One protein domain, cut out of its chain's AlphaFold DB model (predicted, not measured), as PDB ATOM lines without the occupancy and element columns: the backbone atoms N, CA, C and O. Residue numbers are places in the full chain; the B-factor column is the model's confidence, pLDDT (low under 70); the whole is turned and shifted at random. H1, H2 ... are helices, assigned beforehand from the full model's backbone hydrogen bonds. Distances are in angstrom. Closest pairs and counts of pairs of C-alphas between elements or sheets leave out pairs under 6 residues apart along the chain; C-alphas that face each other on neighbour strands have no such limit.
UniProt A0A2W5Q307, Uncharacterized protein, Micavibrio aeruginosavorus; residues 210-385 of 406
ATOM      1  N   MET A 210     -54.392  34.054  21.158       65.25
ATOM      2  CA  MET A 210     -53.532  32.863  21.187       65.25
ATOM      3  C   MET A 210     -53.967  31.842  22.236       65.25
ATOM      4  O   MET A 210     -53.980  30.648  21.952       65.25
ATOM      5  N   GLU A 211     -54.373  32.319  23.406       66.88
ATOM      6  CA  GLU A 211     -54.892  31.499  24.498       66.88
ATOM      7  C   GLU A 211     -56.174  30.759  24.091       66.88
ATOM      8  O   GLU A 211     -56.257  29.534  24.179       66.88
ATOM      9  N   GLU A 212     -57.143  31.487  23.534       71.56
ATOM     10  CA  GLU A 212     -58.395  30.919  23.032       71.56
ATOM     11  C   GLU A 212     -58.139  29.915  21.896       71.56
ATOM     12  O   GLU A 212     -58.773  28.863  21.814       71.56
ATOM     13  N   TYR A 213     -57.175  30.204  21.019       71.31
ATOM     14  CA  TYR A 213     -56.748  29.288  19.967       71.31
ATOM     15  C   TYR A 213     -56.142  28.001  20.542       71.31
ATOM     16  O   TYR A 213     -56.463  26.917  20.051       71.31
ATOM     17  N   ALA A 214     -55.299  28.105  21.571       70.81
ATOM     18  CA  ALA A 214     -54.647  26.968  22.211       70.81
ATOM     19  C   ALA A 214     -55.664  26.052  22.911       70.81
ATOM     20  O   ALA A 214     -55.653  24.843  22.682       70.81
ATOM     21  N   VAL A 215     -56.613  26.619  23.663       76.44
ATOM     22  CA  VAL A 215     -57.708  25.852  24.286       76.44
ATOM     23  C   VAL A 215     -58.588  25.193  23.220       76.44
ATOM     24  O   VAL A 215     -58.836  23.989  23.272       76.44
ATOM     25  N   ASN A 216     -58.990  25.932  22.184       75.56
ATOM     26  CA  ASN A 216     -59.775  25.368  21.084       75.56
ATOM     27  C   ASN A 216     -59.017  24.273  20.322       75.56
ATOM     28  O   ASN A 216     -59.621  23.318  19.835       75.56
ATOM     29  N   MET A 217     -57.694  24.391  20.186       76.25
ATOM     30  CA  MET A 217     -56.850  23.352  19.600       76.25
ATOM     31  C   MET A 217     -56.895  22.083  20.449       76.25
ATOM     32  O   MET A 217     -57.137  21.009  19.900       76.25
ATOM     33  N   VAL A 218     -56.735  22.212  21.767       79.00
ATOM     34  CA  VAL A 218     -56.858  21.097  22.711       79.00
ATOM     35  C   VAL A 218     -58.251  20.487  22.674       79.00
ATOM     36  O   VAL A 218     -58.349  19.280  22.809       79.00
ATOM     37  N   GLN A 219     -59.319  21.251  22.432       81.19
ATOM     38  CA  GLN A 219     -60.704  20.754  22.406       81.19
ATOM     39  C   GLN A 219     -61.147  20.138  21.066       81.19
ATOM     40  O   GLN A 219     -62.163  19.443  21.005       81.19
ATOM     41  N   LYS A 220     -60.397  20.314  19.971       79.81
ATOM     42  CA  LYS A 220     -60.754  19.704  18.674       79.81
ATOM     43  C   LYS A 220     -60.756  18.182  18.760       79.81
ATOM     44  O   LYS A 220     -59.783  17.580  19.209       79.81
ATOM     45  N   LYS A 221     -61.793  17.534  18.225       78.12
ATOM     46  CA  LYS A 221     -61.895  16.061  18.173       78.12
ATOM     47  C   LYS A 221     -60.679  15.393  17.517       78.12
ATOM     48  O   LYS A 221     -60.304  14.298  17.908       78.12
ATOM     49  N   THR A 222     -60.061  16.065  16.548       73.56
ATOM     50  CA  THR A 222     -58.877  15.580  15.822       73.56
ATOM     51  C   THR A 222     -57.557  15.808  16.565       73.56
ATOM     52  O   THR A 222     -56.522  15.381  16.077       73.56
ATOM     53  N   SER A 223     -57.563  16.518  17.696       76.75
ATOM     54  CA  SER A 223     -56.375  16.698  18.532       76.75
ATOM     55  C   SER A 223     -56.149  15.455  19.391       76.75
ATOM     56  O   SER A 223     -57.099  14.934  19.985       76.75
ATOM     57  N   THR A 224     -54.905  14.992  19.447       78.38
ATOM     58  CA  THR A 224     -54.431  13.888  20.290       78.38
ATOM     59  C   THR A 224     -53.378  14.430  21.258       78.38
ATOM     60  O   THR A 224     -52.761  15.460  20.952       78.38
ATOM     61  N   PRO A 225     -53.127  13.764  22.399       79.75
ATOM     62  CA  PRO A 225     -52.080  14.223  23.301       79.75
ATOM     63  C   PRO A 225     -50.700  14.184  22.626       79.75
ATOM     64  O   PRO A 225     -49.893  15.064  22.888       79.75
ATOM     65  N   PHE A 226     -50.455  13.294  21.653       76.94
ATOM     66  CA  PHE A 226     -49.215  13.310  20.860       76.94
ATOM     67  C   PHE A 226     -49.020  14.555  20.028       76.94
ATOM     68  O   PHE A 226     -47.913  15.078  19.968       76.94
ATOM     69  N   ILE A 227     -50.080  15.048  19.387       76.12
ATOM     70  CA  ILE A 227     -49.983  16.294  18.631       76.12
ATOM     71  C   ILE A 227     -49.628  17.447  19.575       76.12
ATOM     72  O   ILE A 227     -48.818  18.300  19.213       76.12
ATOM     73  N   PHE A 228     -50.201  17.445  20.778       80.56
ATOM     74  CA  PHE A 228     -49.932  18.453  21.794       80.56
ATOM     75  C   PHE A 228     -48.497  18.357  22.338       80.56
ATOM     76  O   PHE A 228     -47.751  19.328  22.238       80.56
ATOM     77  N   VAL A 229     -48.078  17.177  22.803       83.00
ATOM     78  CA  VAL A 229     -46.727  16.887  23.315       83.00
ATOM     79  C   VAL A 229     -45.656  17.166  22.260       83.00
ATOM     80  O   VAL A 229     -44.704  17.884  22.549       83.00
ATOM     81  N   SER A 230     -45.856  16.709  21.018       80.06
ATOM     82  CA  SER A 230     -44.966  16.994  19.878       80.06
ATOM     83  C   SER A 230     -44.762  18.496  19.690       80.06
ATOM     84  O   SER A 230     -43.654  18.959  19.414       80.06
ATOM     85  N   LYS A 231     -45.824  19.294  19.881       79.69
ATOM     86  CA  LYS A 231     -45.708  20.750  19.803       79.69
ATOM     87  C   LYS A 231     -44.979  21.332  21.008       79.69
ATOM     88  O   LYS A 231     -44.147  22.220  20.830       79.69
ATOM     89  N   GLN A 232     -45.249  20.854  22.218       83.81
ATOM     90  CA  GLN A 232     -44.497  21.308  23.387       83.81
ATOM     91  C   GLN A 232     -42.996  21.046  23.185       83.81
ATOM     92  O   GLN A 232     -42.192  21.961  23.332       83.81
ATOM     93  N   THR A 233     -42.614  19.855  22.723       87.69
ATOM     94  CA  THR A 233     -41.206  19.475  22.525       87.69
ATOM     95  C   THR A 233     -40.523  20.235  21.385       87.69
ATOM     96  O   THR A 233     -39.363  20.620  21.528       87.69
ATOM     97  N   ASP A 234     -41.236  20.541  20.295       83.06
ATOM     98  CA  ASP A 234     -40.750  21.452  19.244       83.06
ATOM     99  C   ASP A 234     -40.492  22.865  19.806       83.06
ATOM    100  O   ASP A 234     -39.443  23.473  19.580       83.06
ATOM    101  N   VAL A 235     -41.413  23.402  20.616       81.88
ATOM    102  CA  VAL A 235     -41.222  24.714  21.259       81.88
ATOM    103  C   VAL A 235     -40.041  24.694  22.229       81.88
ATOM    104  O   VAL A 235     -39.233  25.623  22.194       81.88
ATOM    105  N   ILE A 236     -39.900  23.646  23.047       88.88
ATOM    106  CA  ILE A 236     -38.755  23.452  23.950       88.88
ATOM    107  C   ILE A 236     -37.448  23.497  23.159       88.88
ATOM    108  O   ILE A 236     -36.544  24.264  23.501       88.88
ATOM    109  N   HIS A 237     -37.355  22.724  22.076       88.81
ATOM    110  CA  HIS A 237     -36.171  22.717  21.227       88.81
ATOM    111  C   HIS A 237     -35.905  24.103  20.622       88.81
ATOM    112  O   HIS A 237     -34.785  24.608  20.698       88.81
ATOM    113  N   ASN A 238     -36.931  24.768  20.081       83.69
ATOM    114  CA  ASN A 238     -36.795  26.116  19.531       83.69
ATOM    115  C   ASN A 238     -36.260  27.114  20.568       83.69
ATOM    116  O   ASN A 238     -35.384  27.918  20.244       83.69
ATOM    117  N   MET A 239     -36.743  27.055  21.813       86.00
ATOM    118  CA  MET A 239     -36.232  27.879  22.915       86.00
ATOM    119  C   MET A 239     -34.783  27.548  23.257       86.00
ATOM    120  O   MET A 239     -34.011  28.460  23.555       86.00
ATOM    121  N   ALA A 240     -34.400  26.274  23.170       89.06
ATOM    122  CA  ALA A 240     -33.035  25.832  23.406       89.06
ATOM    123  C   ALA A 240     -32.053  26.318  22.332       89.06
ATOM    124  O   ALA A 240     -30.901  26.620  22.650       89.06
ATOM    125  N   THR A 241     -32.482  26.423  21.070       85.06
ATOM    126  CA  THR A 241     -31.577  26.692  19.939       85.06
ATOM    127  C   THR A 241     -31.670  28.091  19.342       85.06
ATOM    128  O   THR A 241     -30.774  28.475  18.594       85.06
ATOM    129  N   MET A 242     -32.704  28.886  19.637       83.44
ATOM    130  CA  MET A 242     -32.854  30.212  19.013       83.44
ATOM    131  C   MET A 242     -31.754  31.205  19.405       83.44
ATOM    132  O   MET A 242     -31.438  32.122  18.644       83.44
ATOM    133  N   LEU A 243     -31.156  31.039  20.585       83.88
ATOM    134  CA  LEU A 243     -30.120  31.937  21.066       83.88
ATOM    135  C   LEU A 243     -28.810  31.761  20.279       83.88
ATOM    136  O   LEU A 243     -28.283  30.655  20.145       83.88
ATOM    137  N   GLY A 244     -28.281  32.866  19.752       72.06
ATOM    138  CA  GLY A 244     -27.071  32.870  18.921       72.06
ATOM    139  C   GLY A 244     -27.282  32.381  17.485       72.06
ATOM    140  O   GLY A 244     -26.324  32.325  16.720       72.06
ATOM    141  N   ALA A 245     -28.514  32.044  17.085       78.62
ATOM    142  CA  ALA A 245     -28.804  31.697  15.701       78.62
ATOM    143  C   ALA A 245     -28.863  32.967  14.817       78.62
ATOM    144  O   ALA A 245     -29.619  33.884  15.148       78.62
ATOM    145  N   PRO A 246     -28.142  33.035  13.675       71.62
ATOM    146  CA  PRO A 246     -28.040  34.263  12.870       71.62
ATOM    147  C   PRO A 246     -29.377  34.834  12.382       71.62
ATOM    148  O   PRO A 246     -29.546  36.045  12.279       71.62
ATOM    149  N   ASP A 247     -30.356  33.967  12.114       71.81
ATOM    150  CA  ASP A 247     -31.677  34.381  11.626       71.81
ATOM    151  C   ASP A 247     -32.612  34.893  12.737       71.81
ATOM    152  O   ASP A 247     -33.679  35.439  12.430       71.81
ATOM    153  N   PHE A 248     -32.207  34.750  14.003       75.06
ATOM    154  CA  PHE A 248     -32.958  35.091  15.212       75.06
ATOM    155  C   PHE A 248     -32.302  36.262  15.959       75.06
ATOM    156  O   PHE A 248     -31.825  36.148  17.094       75.06
ATOM    157  N   GLY A 249     -32.324  37.430  15.312       81.94
ATOM    158  CA  GLY A 249     -31.984  38.698  15.957       81.94
ATOM    159  C   GLY A 249     -32.867  38.993  17.184       81.94
ATOM    160  O   GLY A 249     -33.922  38.363  17.345       81.94
ATOM    161  N   PRO A 250     -32.461  39.941  18.050       83.25
ATOM    162  CA  PRO A 250     -33.166  40.259  19.294       83.25
ATOM    163  C   PRO A 250     -34.674  40.483  19.117       83.25
ATOM    164  O   PRO A 250     -35.458  39.876  19.840       83.25
ATOM    165  N   ASP A 251     -35.088  41.237  18.097       80.25
ATOM    166  CA  ASP A 251     -36.505  41.542  17.847       80.25
ATOM    167  C   ASP A 251     -37.325  40.303  17.474       80.25
ATOM    168  O   ASP A 251     -38.427  40.100  17.978       80.25
ATOM    169  N   LYS A 252     -36.777  39.418  16.632       81.25
ATOM    170  CA  LYS A 252     -37.443  38.157  16.261       81.25
ATOM    171  C   LYS A 252     -37.535  37.197  17.441       81.25
ATOM    172  O   LYS A 252     -38.515  36.459  17.554       81.25
ATOM    173  N   ARG A 253     -36.518  37.181  18.311       82.75
ATOM    174  CA  ARG A 253     -36.560  36.405  19.556       82.75
ATOM    175  C   ARG A 253     -37.563  36.987  20.535       82.75
ATOM    176  O   ARG A 253     -38.296  36.204  21.125       82.75
ATOM    177  N   LEU A 254     -37.668  38.310  20.649       81.38
ATOM    178  CA  LEU A 254     -38.704  38.960  21.448       81.38
ATOM    179  C   LEU A 254     -40.101  38.646  20.900       81.38
ATOM    180  O   LEU A 254     -40.961  38.227  21.663       81.38
ATOM    181  N   GLU A 255     -40.316  38.732  19.584       77.75
ATOM    182  CA  GLU A 255     -41.580  38.325  18.955       77.75
ATOM    183  C   GLU A 255     -41.896  36.853  19.252       77.75
ATOM    184  O   GLU A 255     -43.038  36.501  19.547       77.75
ATOM    185  N   ARG A 256     -40.894  35.963  19.199       77.00
ATOM    186  CA  ARG A 256     -41.080  34.557  19.577       77.00
ATOM    187  C   ARG A 256     -41.407  34.398  21.055       77.00
ATOM    188  O   ARG A 256     -42.361  33.683  21.341       77.00
ATOM    189  N   CYS A 257     -40.674  35.049  21.952       75.88
ATOM    190  CA  CYS A 257     -40.937  35.000  23.386       75.88
ATOM    191  C   CYS A 257     -42.347  35.501  23.681       75.88
ATOM    192  O   CYS A 257     -43.098  34.756  24.280       75.88
ATOM    193  N   ASN A 258     -42.764  36.651  23.149       71.19
ATOM    194  CA  ASN A 258     -44.119  37.178  23.343       71.19
ATOM    195  C   ASN A 258     -45.189  36.211  22.803       71.19
ATOM    196  O   ASN A 258     -46.179  35.937  23.474       71.19
ATOM    197  N   ARG A 259     -44.972  35.616  21.616       69.00
ATOM    198  CA  ARG A 259     -45.885  34.594  21.066       69.00
ATOM    199  C   ARG A 259     -45.977  33.341  21.933       69.00
ATOM    200  O   ARG A 259     -47.006  32.682  21.886       69.00
ATOM    201  N   HIS A 260     -44.909  32.969  22.633       69.88
ATOM    202  CA  HIS A 260     -44.863  31.768  23.468       69.88
ATOM    203  C   HIS A 260     -45.238  32.037  24.925       69.88
ATOM    204  O   HIS A 260     -45.849  31.176  25.532       69.88
ATOM    205  N   GLU A 261     -44.992  33.231  25.454       63.97
ATOM    206  CA  GLU A 261     -45.588  33.752  26.688       63.97
ATOM    207  C   GLU A 261     -47.111  33.781  26.563       63.97
ATOM    208  O   GLU A 261     -47.830  33.390  27.480       63.97
ATOM    209  N   ASP A 262     -47.601  34.111  25.369       57.09
ATOM    210  CA  ASP A 262     -49.008  33.995  25.032       57.09
ATOM    211  C   ASP A 262     -49.555  32.546  25.076       57.09
ATOM    212  O   ASP A 262     -50.766  32.354  25.208       57.09
ATOM    213  N   PHE A 263     -48.708  31.526  24.940       53.97
ATOM    214  CA  PHE A 263     -49.106  30.118  25.054       53.97
ATOM    215  C   PHE A 263     -48.833  29.528  26.450       53.97
ATOM    216  O   PHE A 263     -49.589  28.659  26.868       53.97
ATOM    217  N   TYR A 264     -47.767  29.974  27.129       53.72
ATOM    218  CA  TYR A 264     -47.100  29.246  28.222       53.72
ATOM    219  C   TYR A 264     -46.582  30.162  29.364       53.72
ATOM    220  O   TYR A 264     -45.694  29.779  30.123       53.72
ATOM    221  N   GLY A 265     -47.047  31.416  29.457       52.19
ATOM    222  CA  GLY A 265     -46.664  32.372  30.512       52.19
ATOM    223  C   GLY A 265     -47.419  32.194  31.845       52.19
ATOM    224  O   GLY A 265     -48.393  31.449  31.927       52.19
ATOM    225  N   GLU A 266     -47.018  32.943  32.885       47.34
ATOM    226  CA  GLU A 266     -47.513  32.810  34.280       47.34
ATOM    227  C   GLU A 266     -49.032  32.963  34.470       47.34
ATOM    228  O   GLU A 266     -49.578  32.461  35.446       47.34
ATOM    229  N   ASN A 267     -49.731  33.601  33.527       42.62
ATOM    230  CA  ASN A 267     -51.180  33.818  33.589       42.62
ATOM    231  C   ASN A 267     -52.005  32.800  32.772       42.62
ATOM    232  O   ASN A 267     -53.209  32.993  32.636       42.62
ATOM    233  N   ARG A 268     -51.399  31.761  32.167       53.44
ATOM    234  CA  ARG A 268     -52.024  31.013  31.048       53.44
ATOM    235  C   ARG A 268     -52.057  29.497  31.196       53.44
ATOM    236  O   ARG A 268     -51.885  28.751  30.237       53.44
ATOM    237  N   VAL A 269     -52.453  29.053  32.383       58.88
ATOM    238  CA  VAL A 269     -52.769  27.654  32.706       58.88
ATOM    239  C   VAL A 269     -53.890  27.066  31.816       58.88
ATOM    240  O   VAL A 269     -54.113  25.867  31.829       58.88
ATOM    241  N   GLY A 270     -54.603  27.862  31.009       67.88
ATOM    242  CA  GLY A 270     -55.802  27.435  30.280       67.88
ATOM    243  C   GLY A 270     -55.607  26.264  29.309       67.88
ATOM    244  O   GLY A 270     -56.383  25.312  29.350       67.88
ATOM    245  N   ALA A 271     -54.589  26.298  28.440       74.38
ATOM    246  CA  ALA A 271     -54.371  25.224  27.462       74.38
ATOM    247  C   ALA A 271     -53.812  23.954  28.116       74.38
ATOM    248  O   ALA A 271     -54.286  22.859  27.816       74.38
ATOM    249  N   THR A 272     -52.861  24.110  29.037       80.38
ATOM    250  CA  THR A 272     -52.272  23.017  29.821       80.38
ATOM    251  C   THR A 272     -53.332  22.357  30.709       80.38
ATOM    252  O   THR A 272     -53.513  21.149  30.612       80.38
ATOM    253  N   LEU A 273     -54.144  23.122  31.452       82.94
ATOM    254  CA  LEU A 273     -55.272  22.587  32.234       82.94
ATOM    255  C   LEU A 273     -56.313  21.915  31.348       82.94
ATOM    256  O   LEU A 273     -56.774  20.829  31.681       82.94
ATOM    257  N   ALA A 274     -56.688  22.527  30.219       84.44
ATOM    258  CA  ALA A 274     -57.626  21.903  29.290       84.44
ATOM    259  C   ALA A 274     -57.076  20.569  28.760       84.44
ATOM    260  O   ALA A 274     -57.843  19.625  28.564       84.44
ATOM    261  N   ALA A 275     -55.762  20.476  28.538       86.44
ATOM    262  CA  ALA A 275     -55.109  19.263  28.061       86.44
ATOM    263  C   ALA A 275     -55.060  18.198  29.163       86.44
ATOM    264  O   ALA A 275     -55.443  17.062  28.906       86.44
ATOM    265  N   GLN A 276     -54.700  18.575  30.390       88.75
ATOM    266  CA  GLN A 276     -54.700  17.695  31.563       88.75
ATOM    267  C   GLN A 276     -56.104  17.173  31.895       88.75
ATOM    268  O   GLN A 276     -56.272  15.998  32.194       88.75
ATOM    269  N   GLN A 277     -57.134  18.018  31.786       89.25
ATOM    270  CA  GLN A 277     -58.530  17.609  31.978       89.25
ATOM    271  C   GLN A 277     -59.007  16.650  30.885       89.25
ATOM    272  O   GLN A 277     -59.789  15.739  31.151       89.25
ATOM    273  N   ARG A 278     -58.564  16.861  29.640       89.69
ATOM    274  CA  ARG A 278     -58.951  16.018  28.505       89.69
ATOM    275  C   ARG A 278     -58.197  14.685  28.481       89.69
ATOM    276  O   ARG A 278     -58.769  13.686  28.041       89.69
ATOM    277  N   TRP A 279     -56.935  14.681  28.897       88.38
ATOM    278  CA  TRP A 279     -56.023  13.537  28.856       88.38
ATOM    279  C   TRP A 279     -55.369  13.332  30.231       88.38
ATOM    280  O   TRP A 279     -54.179  13.613  30.386       88.38
ATOM    281  N   PRO A 280     -56.141  12.864  31.231       86.88
ATOM    282  CA  PRO A 280     -55.657  12.724  32.605       86.88
ATOM    283  C   PRO A 280     -54.451  11.784  32.717       86.88
ATOM    284  O   PRO A 280     -53.525  12.088  33.461       86.88
ATOM    285  N   ASP A 281     -54.412  10.721  31.909       83.50
ATOM    286  CA  ASP A 281     -53.318   9.738  31.885       83.50
ATOM    287  C   ASP A 281     -51.960  10.373  31.501       83.50
ATOM    288  O   ASP A 281     -50.909   9.907  31.917       83.50
ATOM    289  N   MET A 282     -51.962  11.500  30.772       85.25
ATOM    290  CA  MET A 282     -50.743  12.222  30.367       85.25
ATOM    291  C   MET A 282     -50.555  13.549  31.113       85.25
ATOM    292  O   MET A 282     -49.718  14.369  30.721       85.25
ATOM    293  N   ALA A 283     -51.339  13.803  32.164       86.38
ATOM    294  CA  ALA A 283     -51.404  15.117  32.799       86.38
ATOM    295  C   ALA A 283     -50.060  15.572  33.386       86.38
ATOM    296  O   ALA A 283     -49.705  16.750  33.277       86.38
ATOM    297  N   GLU A 284     -49.308  14.644  33.972       86.00
ATOM    298  CA  GLU A 284     -48.011  14.939  34.578       86.00
ATOM    299  C   GLU A 284     -46.922  15.143  33.516       86.00
ATOM    300  O   GLU A 284     -46.176  16.116  33.576       86.00
ATOM    301  N   THR A 285     -46.915  14.335  32.454       87.00
ATOM    302  CA  THR A 285     -46.034  14.545  31.289       87.00
ATOM    303  C   THR A 285     -46.257  15.921  30.661       87.00
ATOM    304  O   THR A 285     -45.308  16.656  30.383       87.00
ATOM    305  N   ILE A 286     -47.523  16.304  30.473       87.75
ATOM    306  CA  ILE A 286     -47.909  17.625  29.964       87.75
ATOM    307  C   ILE A 286     -47.375  18.736  30.875       87.75
ATOM    308  O   ILE A 286     -46.875  19.742  30.364       87.75
ATOM    309  N   LYS A 287     -47.451  18.549  32.201       86.38
ATOM    310  CA  LYS A 287     -46.930  19.492  33.197       86.38
ATOM    311  C   LYS A 287     -45.410  19.613  33.126       86.38
ATOM    312  O   LYS A 287     -44.906  20.728  33.098       86.38
ATOM    313  N   ILE A 288     -44.679  18.500  33.057       88.94
ATOM    314  CA  ILE A 288     -43.210  18.517  32.955       88.94
ATOM    315  C   ILE A 288     -42.769  19.290  31.712       88.94
ATOM    316  O   ILE A 288     -41.891  20.149  31.787       88.94
ATOM    317  N   LEU A 289     -43.396  19.024  30.566       89.25
ATOM    318  CA  LEU A 289     -43.096  19.738  29.327       89.25
ATOM    319  C   LEU A 289     -43.436  21.231  29.427       89.25
ATOM    320  O   LEU A 289     -42.685  22.060  28.913       89.25
ATOM    321  N   ASP A 290     -44.529  21.583  30.107       85.75
ATOM    322  CA  ASP A 290     -44.892  22.972  30.408       85.75
ATOM    323  C   ASP A 290     -43.834  23.665  31.280       85.75
ATOM    324  O   ASP A 290     -43.351  24.740  30.920       85.75
ATOM    325  N   ASP A 291     -43.372  23.004  32.343       86.94
ATOM    326  CA  ASP A 291     -42.316  23.502  33.228       86.94
ATOM    327  C   ASP A 291     -40.987  23.698  32.463       86.94
ATOM    328  O   ASP A 291     -40.332  24.737  32.604       86.94
ATOM    329  N   ILE A 292     -40.601  22.763  31.583       90.12
ATOM    330  CA  ILE A 292     -39.394  22.892  30.740       90.12
ATOM    331  C   ILE A 292     -39.524  24.068  29.761       90.12
ATOM    332  O   ILE A 292     -38.576  24.846  29.584       90.12
ATOM    333  N   MET A 293     -40.688  24.234  29.120       86.19
ATOM    334  CA  MET A 293     -40.955  25.387  28.253       86.19
ATOM    335  C   MET A 293     -40.873  26.697  29.032       86.19
ATOM    336  O   MET A 293     -40.217  27.636  28.570       86.19
ATOM    337  N   ARG A 294     -41.506  26.760  30.209       83.19
ATOM    338  CA  ARG A 294     -41.508  27.933  31.088       83.19
ATOM    339  C   ARG A 294     -40.092  28.295  31.513       83.19
ATOM    340  O   ARG A 294     -39.714  29.464  31.418       83.19
ATOM    341  N   PHE A 295     -39.280  27.307  31.879       88.31
ATOM    342  CA  PHE A 295     -37.865  27.506  32.179       88.31
ATOM    343  C   PHE A 295     -37.127  28.158  30.999       88.31
ATOM    344  O   PHE A 295     -36.476  29.198  31.153       88.31
ATOM    345  N   GLY A 296     -37.267  27.590  29.796       88.94
ATOM    346  CA  GLY A 296     -36.637  28.118  28.583       88.94
ATOM    347  C   GLY A 296     -37.109  29.531  28.222       88.94
ATOM    348  O   GLY A 296     -36.300  30.370  27.813       88.94
ATOM    349  N   LEU A 297     -38.400  29.817  28.407       83.00
ATOM    350  CA  LEU A 297     -39.014  31.112  28.130       83.00
ATOM    351  C   LEU A 297     -38.533  32.195  29.105       83.00
ATOM    352  O   LEU A 297     -38.116  33.264  28.653       83.00
ATOM    353  N   ILE A 298     -38.541  31.918  30.417       84.75
ATOM    354  CA  ILE A 298     -38.050  32.844  31.453       84.75
ATOM    355  C   ILE A 298     -36.611  33.246  31.136       84.75
ATOM    356  O   ILE A 298     -36.294  34.438  31.093       84.75
ATOM    357  N   LEU A 299     -35.746  32.268  30.853       88.12
ATOM    358  CA  LEU A 299     -34.352  32.538  30.529       88.12
ATOM    359  C   LEU A 299     -34.198  33.366  29.252       88.12
ATOM    360  O   LEU A 299     -33.484  34.366  29.273       88.12
ATOM    361  N   ASN A 300     -34.870  33.002  28.156       87.19
ATOM    362  CA  ASN A 300     -34.779  33.757  26.902       87.19
ATOM    363  C   ASN A 300     -35.270  35.205  27.066       87.19
ATOM    364  O   ASN A 300     -34.595  36.137  26.628       87.19
ATOM    365  N   PHE A 301     -36.405  35.413  27.736       83.12
ATOM    366  CA  PHE A 301     -36.976  36.744  27.935       83.12
ATOM    367  C   PHE A 301     -36.078  37.625  28.809       83.12
ATOM    368  O   PHE A 301     -35.800  38.782  28.482       83.12
ATOM    369  N   ARG A 302     -35.554  37.068  29.904       83.81
ATOM    370  CA  ARG A 302     -34.666  37.788  30.822       83.81
ATOM    371  C   ARG A 302     -33.298  38.040  30.195       83.81
ATOM    372  O   ARG A 302     -32.748  39.125  30.384       83.81
ATOM    373  N   TYR A 303     -32.792  37.119  29.381       87.19
ATOM    374  CA  TYR A 303     -31.596  37.349  28.575       87.19
ATOM    375  C   TYR A 303     -31.813  38.513  27.598       87.19
ATOM    376  O   TYR A 303     -31.002  39.434  27.565       87.19
ATOM    377  N   LEU A 304     -32.930  38.550  26.861       83.94
ATOM    378  CA  LEU A 304     -33.241  39.663  25.954       83.94
ATOM    379  C   LEU A 304     -33.259  41.010  26.688       83.94
ATOM    380  O   LEU A 304     -32.613  41.957  26.242       83.94
ATOM    381  N   GLN A 305     -33.936  41.083  27.836       77.31
ATOM    382  CA  GLN A 305     -34.058  42.313  28.626       77.31
ATOM    383  C   GLN A 305     -32.714  42.841  29.146       77.31
ATOM    384  O   GLN A 305     -32.497  44.052  29.135       77.31
ATOM    385  N   ASN A 306     -31.820  41.951  29.586       78.19
ATOM    386  CA  ASN A 306     -30.576  42.331  30.261       78.19
ATOM    387  C   ASN A 306     -29.352  42.355  29.323       78.19
ATOM    388  O   ASN A 306     -28.392  43.093  29.569       78.19
ATOM    389  N   VAL A 307     -29.369  41.563  28.243       83.75
ATOM    390  CA  VAL A 307     -28.175  41.216  27.447       83.75
ATOM    391  C   VAL A 307     -28.266  41.548  25.953       83.75
ATOM    392  O   VAL A 307     -27.221  41.779  25.349       83.75
ATOM    393  N   ASP A 308     -29.442  41.607  25.335       83.00
ATOM    394  CA  ASP A 308     -29.534  42.015  23.921       83.00
ATOM    395  C   ASP A 308     -30.143  43.401  23.739       83.00
ATOM    396  O   ASP A 308     -29.613  44.214  22.988       83.00
ATOM    397  N   LEU A 309     -31.266  43.658  24.409       78.44
ATOM    398  CA  LEU A 309     -32.033  44.895  24.269       78.44
ATOM    399  C   LEU A 309     -31.696  45.911  25.362       78.44
ATOM    400  O   LEU A 309     -31.921  47.104  25.184       78.44
ATOM    401  N   HIS A 310     -31.128  45.446  26.480       70.25
ATOM    402  CA  HIS A 310     -30.607  46.284  27.570       70.25
ATOM    403  C   HIS A 310     -31.611  47.253  28.184       70.25
ATOM    404  O   HIS A 310     -31.233  48.298  28.708       70.25
ATOM    405  N   TYR A 311     -32.894  46.901  28.166       63.06
ATOM    406  CA  TYR A 311     -33.938  47.721  28.769       63.06
ATOM    407  C   TYR A 311     -33.841  47.789  30.301       63.06
ATOM    408  O   TYR A 311     -34.457  48.665  30.905       63.06
ATOM    409  N   LYS A 312     -33.106  46.867  30.942       57.44
ATOM    410  CA  LYS A 312     -32.879  46.827  32.395       57.44
ATOM    411  C   LYS A 312     -31.448  46.388  32.708       57.44
ATOM    412  O   LYS A 312     -30.865  45.598  31.966       57.44
ATOM    413  N   GLU A 313     -30.884  46.881  33.812       54.53
ATOM    414  CA  GLU A 313     -29.599  46.372  34.293       54.53
ATOM    415  C   GLU A 313     -29.735  44.933  34.838       54.53
ATOM    416  O   GLU A 313     -30.678  44.669  35.594       54.53
ATOM    417  N   PRO A 314     -28.753  44.039  34.573       52.12
ATOM    418  CA  PRO A 314     -28.740  42.650  35.058       52.12
ATOM    419  C   PRO A 314     -28.955  42.488  36.571       52.12
ATOM    420  O   PRO A 314     -29.404  41.444  37.029       52.12
ATOM    421  N   SER A 315     -28.626  43.520  37.352       49.34
ATOM    422  CA  SER A 315     -28.697  43.560  38.818       49.34
ATOM    423  C   SER A 315     -30.117  43.496  39.393       49.34
ATOM    424  O   SER A 315     -30.260  43.237  40.583       49.34
ATOM    425  N   HIS A 316     -31.150  43.802  38.600       50.19
ATOM    426  CA  HIS A 316     -32.467  44.180  39.134       50.19
ATOM    427  C   HIS A 316     -33.637  43.320  38.647       50.19
ATOM    428  O   HIS A 316     -34.790  43.671  38.897       50.19
ATOM    429  N   VAL A 317     -33.383  42.207  37.951       52.41
ATOM    430  CA  VAL A 317     -34.462  41.360  37.423       52.41
ATOM    431  C   VAL A 317     -34.368  39.939  37.988       52.41
ATOM    432  O   VAL A 317     -33.650  39.109  37.431       52.41
ATOM    433  N   PRO A 318     -35.081  39.637  39.086       59.00
ATOM    434  CA  PRO A 318     -35.164  38.279  39.613       59.00
ATOM    435  C   PRO A 318     -35.747  37.295  38.583       59.00
ATOM    436  O   PRO A 318     -36.702  37.604  37.860       59.00
ATOM    437  N   LEU A 319     -35.185  36.081  38.536       67.75
ATOM    438  CA  LEU A 319     -35.731  34.942  37.787       67.75
ATOM    439  C   LEU A 319     -36.839  34.254  38.602       67.75
ATOM    440  O   LEU A 319     -36.753  33.068  38.917       67.75
ATOM    441  N   HIS A 320     -37.862  35.016  38.997       63.72
ATOM    442  CA  HIS A 320     -39.016  34.458  39.705       63.72
ATOM    443  C   HIS A 320     -39.623  33.294  38.907       63.72
ATOM    444  O   HIS A 320     -39.720  33.360  37.683       63.72
ATOM    445  N   GLY A 321     -39.969  32.213  39.608       65.12
ATOM    446  CA  GLY A 321     -40.558  31.013  39.009       65.12
ATOM    447  C   GLY A 321     -39.564  30.038  38.369       65.12
ATOM    448  O   GLY A 321     -39.960  28.912  38.084       65.12
ATOM    449  N   LEU A 322     -38.281  30.396  38.193       73.88
ATOM    450  CA  LEU A 322     -37.301  29.480  37.590       73.88
ATOM    451  C   LEU A 322     -37.082  28.236  38.462       73.88
ATOM    452  O   LEU A 322     -37.213  27.127  37.960       73.88
ATOM    453  N   GLY A 323     -36.842  28.423  39.766       70.31
ATOM    454  CA  GLY A 323     -36.646  27.327  40.727       70.31
ATOM    455  C   GLY A 323     -37.830  26.355  40.807       70.31
ATOM    456  O   GLY A 323     -37.627  25.163  40.979       70.31
ATOM    457  N   GLN A 324     -39.058  26.831  40.567       73.81
ATOM    458  CA  GLN A 324     -40.262  25.983  40.535       73.81
ATOM    459  C   GLN A 324     -40.275  25.006  39.349       73.81
ATOM    460  O   GLN A 324     -41.005  24.022  39.382       73.81
ATOM    461  N   CYS A 325     -39.495  25.290  38.301       82.25
ATOM    462  CA  CYS A 325     -39.430  24.486  37.084       82.25
ATOM    463  C   CYS A 325     -38.198  23.563  37.052       82.25
ATOM    464  O   CYS A 325     -38.134  22.679  36.200       82.25
ATOM    465  N   VAL A 326     -37.199  23.782  37.923       84.12
ATOM    466  CA  VAL A 326     -35.899  23.085  37.844       84.12
ATOM    467  C   VAL A 326     -36.061  21.585  38.052       84.12
ATOM    468  O   VAL A 326     -35.494  20.816  37.284       84.12
ATOM    469  N   ASP A 327     -36.881  21.163  39.013       84.06
ATOM    470  CA  ASP A 327     -37.098  19.738  39.271       84.06
ATOM    471  C   ASP A 327     -37.632  19.009  38.034       84.06
ATOM    472  O   ASP A 327     -37.096  17.970  37.662       84.06
ATOM    473  N   SER A 328     -38.630  19.586  37.355       84.12
ATOM    474  CA  SER A 328     -39.196  19.045  36.112       84.12
ATOM    475  C   SER A 328     -38.164  19.008  34.981       84.12
ATOM    476  O   SER A 328     -38.123  18.060  34.202       84.12
ATOM    477  N   VAL A 329     -37.294  20.018  34.904       81.12
ATOM    478  CA  VAL A 329     -36.188  20.058  33.937       81.12
ATOM    479  C   VAL A 329     -35.194  18.924  34.169       81.12
ATOM    480  O   VAL A 329     -34.760  18.305  33.202       81.12
ATOM    481  N   LEU A 330     -34.849  18.652  35.427       84.81
ATOM    482  CA  LEU A 330     -33.867  17.636  35.809       84.81
ATOM    483  C   LEU A 330     -34.404  16.202  35.733       84.81
ATOM    484  O   LEU A 330     -33.641  15.260  35.930       84.81
ATOM    485  N   MET A 331     -35.690  16.021  35.423       85.06
ATOM    486  CA  MET A 331     -36.251  14.693  35.172       85.06
ATOM    487  C   MET A 331     -35.710  14.061  33.890       85.06
ATOM    488  O   MET A 331     -35.747  12.841  33.771       85.06
ATOM    489  N   LEU A 332     -35.203  14.873  32.952       88.81
ATOM    490  CA  LEU A 332     -34.661  14.370  31.697       88.81
ATOM    491  C   LEU A 332     -33.254  13.788  31.892       88.81
ATOM    492  O   LEU A 332     -32.288  14.517  32.111       88.81
ATOM    493  N   ASN A 333     -33.093  12.482  31.703       89.19
ATOM    494  CA  ASN A 333     -31.818  11.769  31.817       89.19
ATOM    495  C   ASN A 333     -30.991  11.778  30.512       89.19
ATOM    496  O   ASN A 333     -30.258  10.832  30.179       89.19
ATOM    497  N   LEU A 334     -31.098  12.873  29.759       90.62
ATOM    498  CA  LEU A 334     -30.437  13.054  28.472       90.62
ATOM    499  C   LEU A 334     -28.993  13.559  28.640       90.62
ATOM    500  O   LEU A 334     -28.732  14.403  29.498       90.62
ATOM    501  N   PRO A 335     -28.046  13.138  27.776       89.12
ATOM    502  CA  PRO A 335     -26.723  13.761  27.716       89.12
ATOM    503  C   PRO A 335     -26.823  15.273  27.466       89.12
ATOM    504  O   PRO A 335     -27.688  15.720  26.709       89.12
ATOM    505  N   GLU A 336     -25.905  16.067  28.028       87.88
ATOM    506  CA  GLU A 336     -25.987  17.542  28.030       87.88
ATOM    507  C   GLU A 336     -26.118  18.163  26.626       87.88
ATOM    508  O   GLU A 336     -26.651  19.254  26.440       87.88
ATOM    509  N   GLN A 337     -25.584  17.489  25.613       83.00
ATOM    510  CA  GLN A 337     -25.644  17.912  24.216       83.00
ATOM    511  C   GLN A 337     -27.010  17.716  23.544       83.00
ATOM    512  O   GLN A 337     -27.272  18.371  22.536       83.00
ATOM    513  N   PHE A 338     -27.857  16.849  24.100       88.06
ATOM    514  CA  PHE A 338     -29.231  16.603  23.655       88.06
ATOM    515  C   PHE A 338     -30.263  17.150  24.640       88.06
ATOM    516  O   PHE A 338     -31.413  17.346  24.266       88.06
ATOM    517  N   HIS A 339     -29.861  17.435  25.879       91.31
ATOM    518  CA  HIS A 339     -30.744  17.997  26.886       91.31
ATOM    519  C   HIS A 339     -31.057  19.478  26.569       91.31
ATOM    520  O   HIS A 339     -30.153  20.319  26.614       91.31
ATOM    521  N   PRO A 340     -32.330  19.858  26.316       91.31
ATOM    522  CA  PRO A 340     -32.681  21.201  25.838       91.31
ATOM    523  C   PRO A 340     -32.188  22.350  26.729       91.31
ATOM    524  O   PRO A 340     -31.682  23.358  26.236       91.31
ATOM    525  N   ILE A 341     -32.272  22.193  28.050       91.69
ATOM    526  CA  ILE A 341     -31.822  23.219  28.994       91.69
ATOM    527  C   ILE A 341     -30.299  23.355  29.048       91.69
ATOM    528  O   ILE A 341     -29.790  24.478  29.032       91.69
ATOM    529  N   HIS A 342     -29.552  22.249  29.019       91.25
ATOM    530  CA  HIS A 342     -28.094  22.322  28.908       91.25
ATOM    531  C   HIS A 342     -27.681  22.976  27.588       91.25
ATOM    532  O   HIS A 342     -26.778  23.817  27.568       91.25
ATOM    533  N   ILE A 343     -28.378  22.663  26.488       89.50
ATOM    534  CA  ILE A 343     -28.167  23.326  25.198       89.50
ATOM    535  C   ILE A 343     -28.368  24.836  25.337       89.50
ATOM    536  O   ILE A 343     -27.464  25.582  24.949       89.50
ATOM    537  N   LEU A 344     -29.488  25.277  25.918       91.94
ATOM    538  CA  LEU A 344     -29.801  26.690  26.133       91.94
ATOM    539  C   LEU A 344     -28.714  27.395  26.947       91.94
ATOM    540  O   LEU A 344     -28.135  28.376  26.484       91.94
ATOM    541  N   LEU A 345     -28.401  26.879  28.137       91.81
ATOM    542  CA  LEU A 345     -27.455  27.490  29.072       91.81
ATOM    543  C   LEU A 345     -26.038  27.565  28.489       91.81
ATOM    544  O   LEU A 345     -25.406  28.623  28.535       91.81
ATOM    545  N   LYS A 346     -25.562  26.487  27.853       89.38
ATOM    546  CA  LYS A 346     -24.269  26.493  27.150       89.38
ATOM    547  C   LYS A 346     -24.262  27.478  25.988       89.38
ATOM    548  O   LYS A 346     -23.230  28.081  25.704       89.38
ATOM    549  N   ARG A 347     -25.389  27.663  25.291       87.50
ATOM    550  CA  ARG A 347     -25.490  28.710  24.266       87.50
ATOM    551  C   ARG A 347     -25.415  30.084  24.910       87.50
ATOM    552  O   ARG A 347     -24.613  30.871  24.429       87.50
ATOM    553  N   MET A 348     -26.114  30.352  26.017       89.12
ATOM    554  CA  MET A 348     -26.015  31.637  26.735       89.12
ATOM    555  C   MET A 348     -24.568  32.008  27.059       89.12
ATOM    556  O   MET A 348     -24.150  33.124  26.765       89.12
ATOM    557  N   GLN A 349     -23.789  31.059  27.586       86.31
ATOM    558  CA  GLN A 349     -22.369  31.261  27.898       86.31
ATOM    559  C   GLN A 349     -21.515  31.600  26.671       86.31
ATOM    560  O   GLN A 349     -20.581  32.387  26.772       86.31
ATOM    561  N   ASN A 350     -21.850  31.024  25.516       82.56
ATOM    562  CA  ASN A 350     -21.040  31.087  24.299       82.56
ATOM    563  C   ASN A 350     -21.656  31.967  23.196       82.56
ATOM    564  O   ASN A 350     -21.205  31.928  22.056       82.56
ATOM    565  N   THR A 351     -22.703  32.747  23.499       81.81
ATOM    566  CA  THR A 351     -23.431  33.533  22.480       81.81
ATOM    567  C   THR A 351     -22.595  34.701  21.949       81.81
ATOM    568  O   THR A 351     -22.904  35.248  20.893       81.81
ATOM    569  N   VAL A 352     -21.561  35.121  22.684       83.00
ATOM    570  CA  VAL A 352     -20.823  36.359  22.421       83.00
ATOM    571  C   VAL A 352     -19.323  36.102  22.460       83.00
ATOM    572  O   VAL A 352     -18.795  35.607  23.452       83.00
ATOM    573  N   ASP A 353     -18.637  36.489  21.389       82.62
ATOM    574  CA  ASP A 353     -17.178  36.500  21.314       82.62
ATOM    575  C   ASP A 353     -16.636  37.698  22.114       82.62
ATOM    576  O   ASP A 353     -16.890  38.857  21.769       82.62
ATOM    577  N   ALA A 354     -15.896  37.420  23.193       85.00
ATOM    578  CA  ALA A 354     -15.350  38.431  24.099       85.00
ATOM    579  C   ALA A 354     -14.401  39.420  23.406       85.00
ATOM    580  O   ALA A 354     -14.295  40.566  23.840       85.00
ATOM    581  N   GLN A 355     -13.726  38.992  22.334       86.12
ATOM    582  CA  GLN A 355     -12.806  39.845  21.583       86.12
ATOM    583  C   GLN A 355     -13.559  40.790  20.641       86.12
ATOM    584  O   GLN A 355     -13.109  41.910  20.412       86.12
ATOM    585  N   LYS A 356     -14.711  40.359  20.114       87.56
ATOM    586  CA  LYS A 356     -15.513  41.149  19.163       87.56
ATOM    587  C   LYS A 356     -16.510  42.076  19.848       87.56
ATOM    588  O   LYS A 356     -16.693  43.204  19.406       87.56
ATOM    589  N   GLU A 357     -17.148  41.622  20.925       86.31
ATOM    590  CA  GLU A 357     -18.181  42.380  21.641       86.31
ATOM    591  C   GLU A 357     -17.956  42.360  23.168       86.31
ATOM    592  O   GLU A 357     -18.790  41.844  23.924       86.31
ATOM    593  N   PRO A 358     -16.858  42.956  23.673       86.50
ATOM    594  CA  PRO A 358     -16.483  42.879  25.090       86.50
ATOM    595  C   PRO A 358     -17.567  43.427  26.031       86.50
ATOM    596  O   PRO A 358     -17.820  42.869  27.100       86.50
ATOM    597  N   GLY A 359     -18.269  44.489  25.620       85.88
ATOM    598  CA  GLY A 359     -19.366  45.065  26.401       85.88
ATOM    599  C   GLY A 359     -20.562  44.122  26.541       85.88
ATOM    600  O   GLY A 359     -21.137  44.005  27.625       85.88
ATOM    601  N   LYS A 360     -20.926  43.410  25.467       86.75
ATOM    602  CA  LYS A 360     -22.010  42.423  25.502       86.75
ATOM    603  C   LYS A 360     -21.597  41.185  26.287       86.75
ATOM    604  O   LYS A 360     -22.369  40.726  27.124       86.75
ATOM    605  N   PHE A 361     -20.360  40.726  26.109       88.25
ATOM    606  CA  PHE A 361     -19.781  39.631  26.881       88.25
ATOM    607  C   PHE A 361     -19.820  39.915  28.391       88.25
ATOM    608  O   PHE A 361     -20.301  39.093  29.169       88.25
ATOM    609  N   GLY A 362     -19.430  41.122  28.819       87.56
ATOM    610  CA  GLY A 362     -19.519  41.526  30.225       87.56
ATOM    611  C   GLY A 362     -20.949  41.508  30.783       87.56
ATOM    612  O   GLY A 362     -21.155  41.192  31.955       87.56
ATOM    613  N   ARG A 363     -21.960  41.803  29.957       88.19
ATOM    614  CA  ARG A 363     -23.378  41.723  30.356       88.19
ATOM    615  C   ARG A 363     -23.881  40.287  30.435       88.19
ATOM    616  O   ARG A 363     -24.595  39.982  31.384       88.19
ATOM    617  N   VAL A 364     -23.463  39.411  29.514       89.62
ATOM    618  CA  VAL A 364     -23.701  37.957  29.612       89.62
ATOM    619  C   VAL A 364     -23.150  37.434  30.937       89.62
ATOM    620  O   VAL A 364     -23.888  36.822  31.704       89.62
ATOM    621  N   ALA A 365     -21.882  37.730  31.243       89.00
ATOM    622  CA  ALA A 365     -21.231  37.280  32.472       89.00
ATOM    623  C   ALA A 365     -21.981  37.757  33.726       89.00
ATOM    624  O   ALA A 365     -22.266  36.959  34.616       89.00
ATOM    625  N   LYS A 366     -22.385  39.037  33.769       89.44
ATOM    626  CA  LYS A 366     -23.194  39.583  34.871       89.44
ATOM    627  C   LYS A 366     -24.564  38.914  34.987       89.44
ATOM    628  O   LYS A 366     -24.992  38.655  36.103       89.44
ATOM    629  N   PHE A 367     -25.250  38.655  33.875       89.12
ATOM    630  CA  PHE A 367     -26.553  37.984  33.876       89.12
ATOM    631  C   PHE A 367     -26.449  36.545  34.396       89.12
ATOM    632  O   PHE A 367     -27.234  36.132  35.248       89.12
ATOM    633  N   LEU A 368     -25.443  35.795  33.940       90.06
ATOM    634  CA  LEU A 368     -25.197  34.441  34.428       90.06
ATOM    635  C   LEU A 368     -24.885  34.438  35.929       90.06
ATOM    636  O   LEU A 368     -25.497  33.678  36.669       90.06
ATOM    637  N   GLU A 369     -23.990  35.317  36.379       89.38
ATOM    638  CA  GLU A 369     -23.548  35.379  37.776       89.38
ATOM    639  C   GLU A 369     -24.640  35.865  38.737       89.38
ATOM    640  O   GLU A 369     -24.789  35.327  39.826       89.38
ATOM    641  N   ARG A 370     -25.406  36.892  38.352       86.69
ATOM    642  CA  ARG A 370     -26.350  37.569  39.258       86.69
ATOM    643  C   ARG A 370     -27.780  37.057  39.164       86.69
ATOM    644  O   ARG A 370     -28.561  37.317  40.072       86.69
ATOM    645  N   SER A 371     -28.142  36.385  38.074       85.56
ATOM    646  CA  SER A 371     -29.521  35.946  37.836       85.56
ATOM    647  C   SER A 371     -29.611  34.430  37.713       85.56
ATOM    648  O   SER A 371     -30.376  33.814  38.448       85.56
ATOM    649  N   VAL A 372     -28.827  33.821  36.817       89.00
ATOM    650  CA  VAL A 372     -28.959  32.388  36.503       89.00
ATOM    651  C   VAL A 372     -28.375  31.502  37.599       89.00
ATOM    652  O   VAL A 372     -29.078  30.621  38.082       89.00
ATOM    653  N   LYS A 373     -27.125  31.734  38.022       89.94
ATOM    654  CA  LYS A 373     -26.481  30.918  39.063       89.94
ATOM    655  C   LYS A 373     -27.260  30.912  40.381       89.94
ATOM    656  O   LYS A 373     -27.550  29.820  40.851       89.94
ATOM    657  N   PRO A 374     -27.695  32.058  40.944       88.50
ATOM    658  CA  PRO A 374     -28.438  32.041  42.203       88.50
ATOM    659  C   PRO A 374     -29.745  31.247  42.112       88.50
ATOM    660  O   PRO A 374     -30.138  30.605  43.075       88.50
ATOM    661  N   ALA A 375     -30.405  31.254  40.950       86.19
ATOM    662  CA  ALA A 375     -31.643  30.508  40.735       86.19
ATOM    663  C   ALA A 375     -31.434  28.991  40.552       86.19
ATOM    664  O   ALA A 375     -32.412  28.248  40.555       86.19
ATOM    665  N   LEU A 376     -30.188  28.545  40.362       89.69
ATOM    666  CA  LEU A 376     -29.807  27.147  40.153       89.69
ATOM    667  C   LEU A 376     -28.852  26.624  41.242       89.69
ATOM    668  O   LEU A 376     -28.335  25.521  41.098       89.69
ATOM    669  N   GLU A 377     -28.586  27.399  42.299       88.62
ATOM    670  CA  GLU A 377     -27.556  27.087  43.305       88.62
ATOM    671  C   GLU A 377     -27.814  25.742  43.998       88.62
ATOM    672  O   GLU A 377     -26.900  24.924  44.111       88.62
ATOM    673  N   ASP A 378     -29.071  25.471  44.359       88.44
ATOM    674  CA  ASP A 378     -29.490  24.214  44.995       88.44
ATOM    675  C   ASP A 378     -29.320  22.993  44.070       88.44
ATOM    676  O   ASP A 378     -29.288  21.853  44.526       88.44
ATOM    677  N   HIS A 379     -29.142  23.229  42.767       89.62
ATOM    678  CA  HIS A 379     -28.985  22.207  41.733       89.62
ATOM    679  C   HIS A 379     -27.640  22.312  41.002       89.62
ATOM    680  O   HIS A 379     -27.488  21.815  39.884       89.62
ATOM    681  N   LYS A 380     -26.636  22.962  41.605       89.88
ATOM    682  CA  LYS A 380     -25.338  23.223  40.957       89.88
ATOM    683  C   LYS A 380     -24.614  21.978  40.448       89.88
ATOM    684  O   LYS A 380     -23.863  22.069  39.477       89.88
ATOM    685  N   GLU A 381     -24.856  20.822  41.065       89.50
ATOM    686  CA  GLU A 381     -24.281  19.536  40.655       89.50
ATOM    687  C   GLU A 381     -24.751  19.101  39.263       89.50
ATOM    688  O   GLU A 381     -23.978  18.496  38.522       89.50
ATOM    689  N   ALA A 382     -25.974  19.474  38.874       88.12
ATOM    690  CA  ALA A 382     -26.503  19.229  37.537       88.12
ATOM    691  C   ALA A 382     -25.925  20.192  36.486       88.12
ATOM    692  O   ALA A 382     -25.993  19.916  35.294       88.12
ATOM    693  N   PHE A 383     -25.313  21.308  36.900       90.44
ATOM    694  CA  PHE A 383     -24.783  22.330  35.993       90.44
ATOM    695  C   PHE A 383     -23.309  22.675  36.270       90.44
ATOM    696  O   PHE A 383     -22.956  23.852  36.416       90.44
ATOM    697  N   PRO A 384     -22.393  21.690  36.293       88.12
ATOM    698  CA  PRO A 384     -21.012  21.902  36.736       88.12
ATOM    699  C   PRO A 384     -20.248  22.920  35.871       88.12
ATOM    700  O   PRO A 384     -19.348  23.606  36.353       88.12
ATOM    701  N   TYR A 385     -20.620  23.066  34.596       87.31
ATOM    702  CA  TYR A 385     -20.032  24.037  33.668       87.31
ATOM    703  C   TYR A 385     -20.474  25.494  33.922       87.31
ATOM    704  O   TYR A 385     -19.856  26.415  33.385       87.31
TER     705      TYR A 385
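This is residues 210 to 385 of the 406 residues of an uncharacterized protein of Micavibrio aeruginosavorus (UniProt A0A2W5Q307). A long helix, H5, runs through the middle of an elongated all-helix body, with H1 and H4 side by side at one end and H8 toward the other. H2 packs along H5 and is continued by H7, H3 packs on H5 too, and short H6 crosses it. H2, H5, H7 and H8 make a bundle, a group of roughly aligned helices. The 176 printed residues hold eight named helices, H1 to H8 in order, and no named strand; the whole is compact, radius of gyration of the C-alphas 16.5 A, spanning 54 by 34 by 27 A.

H1, residues 210 to 219, touches H4, residues 270 to 278, at a shallow tilt of 7 degrees; the closest C-alphas, Val 215 and Ala 271, are 4.6 A apart. H2, residues 225 to 241, touches the hub H5, residues 280 to 308, the same way at 22 degrees, a shallow tilt; the closest C-alphas, Ile 236 and Met 293, are 5.2 A apart. With residues 236 to 241 alone H2 touches H7, residues 340 to 350; the closest C-alphas, Ala 240 and Leu 344, are 4.3 A apart. H3, residues 250 to 264, touches H5, opposite ways; the closest C-alphas, Pro 250 and Asp 308, are 6.1 A apart. H4 and H5 form a hairpin. H6, residues 322 to 329, touches H5 at a steep tilt of 48 degrees; the closest C-alphas, Asp 291 and Cys 325, are 4.9 A apart. H7 and H8, residues 358 to 382, form a hairpin. Every O i to N i+4 pair is within hydrogen-bond range in H1, H2, H4 and H7, against 10 of 11 in H3, 23 of 25 in H5, 2 of 4 in H6 and 14 of 21 in H8.

H1 begins at C-alpha 210 (-53.532, 32.863, 21.187); H8 ends at C-alpha 382 (-26.503, 19.229, 37.537). H2 is 24.2 A long, H5 40.2 A and H8 28.5 A, with a kink of 92 degrees near residue 376.

The printed part has no cut; the link H5 to H6 is long. Residues 210 to 211, 259 to 270 and 311 to 321 have pLDDT under 70.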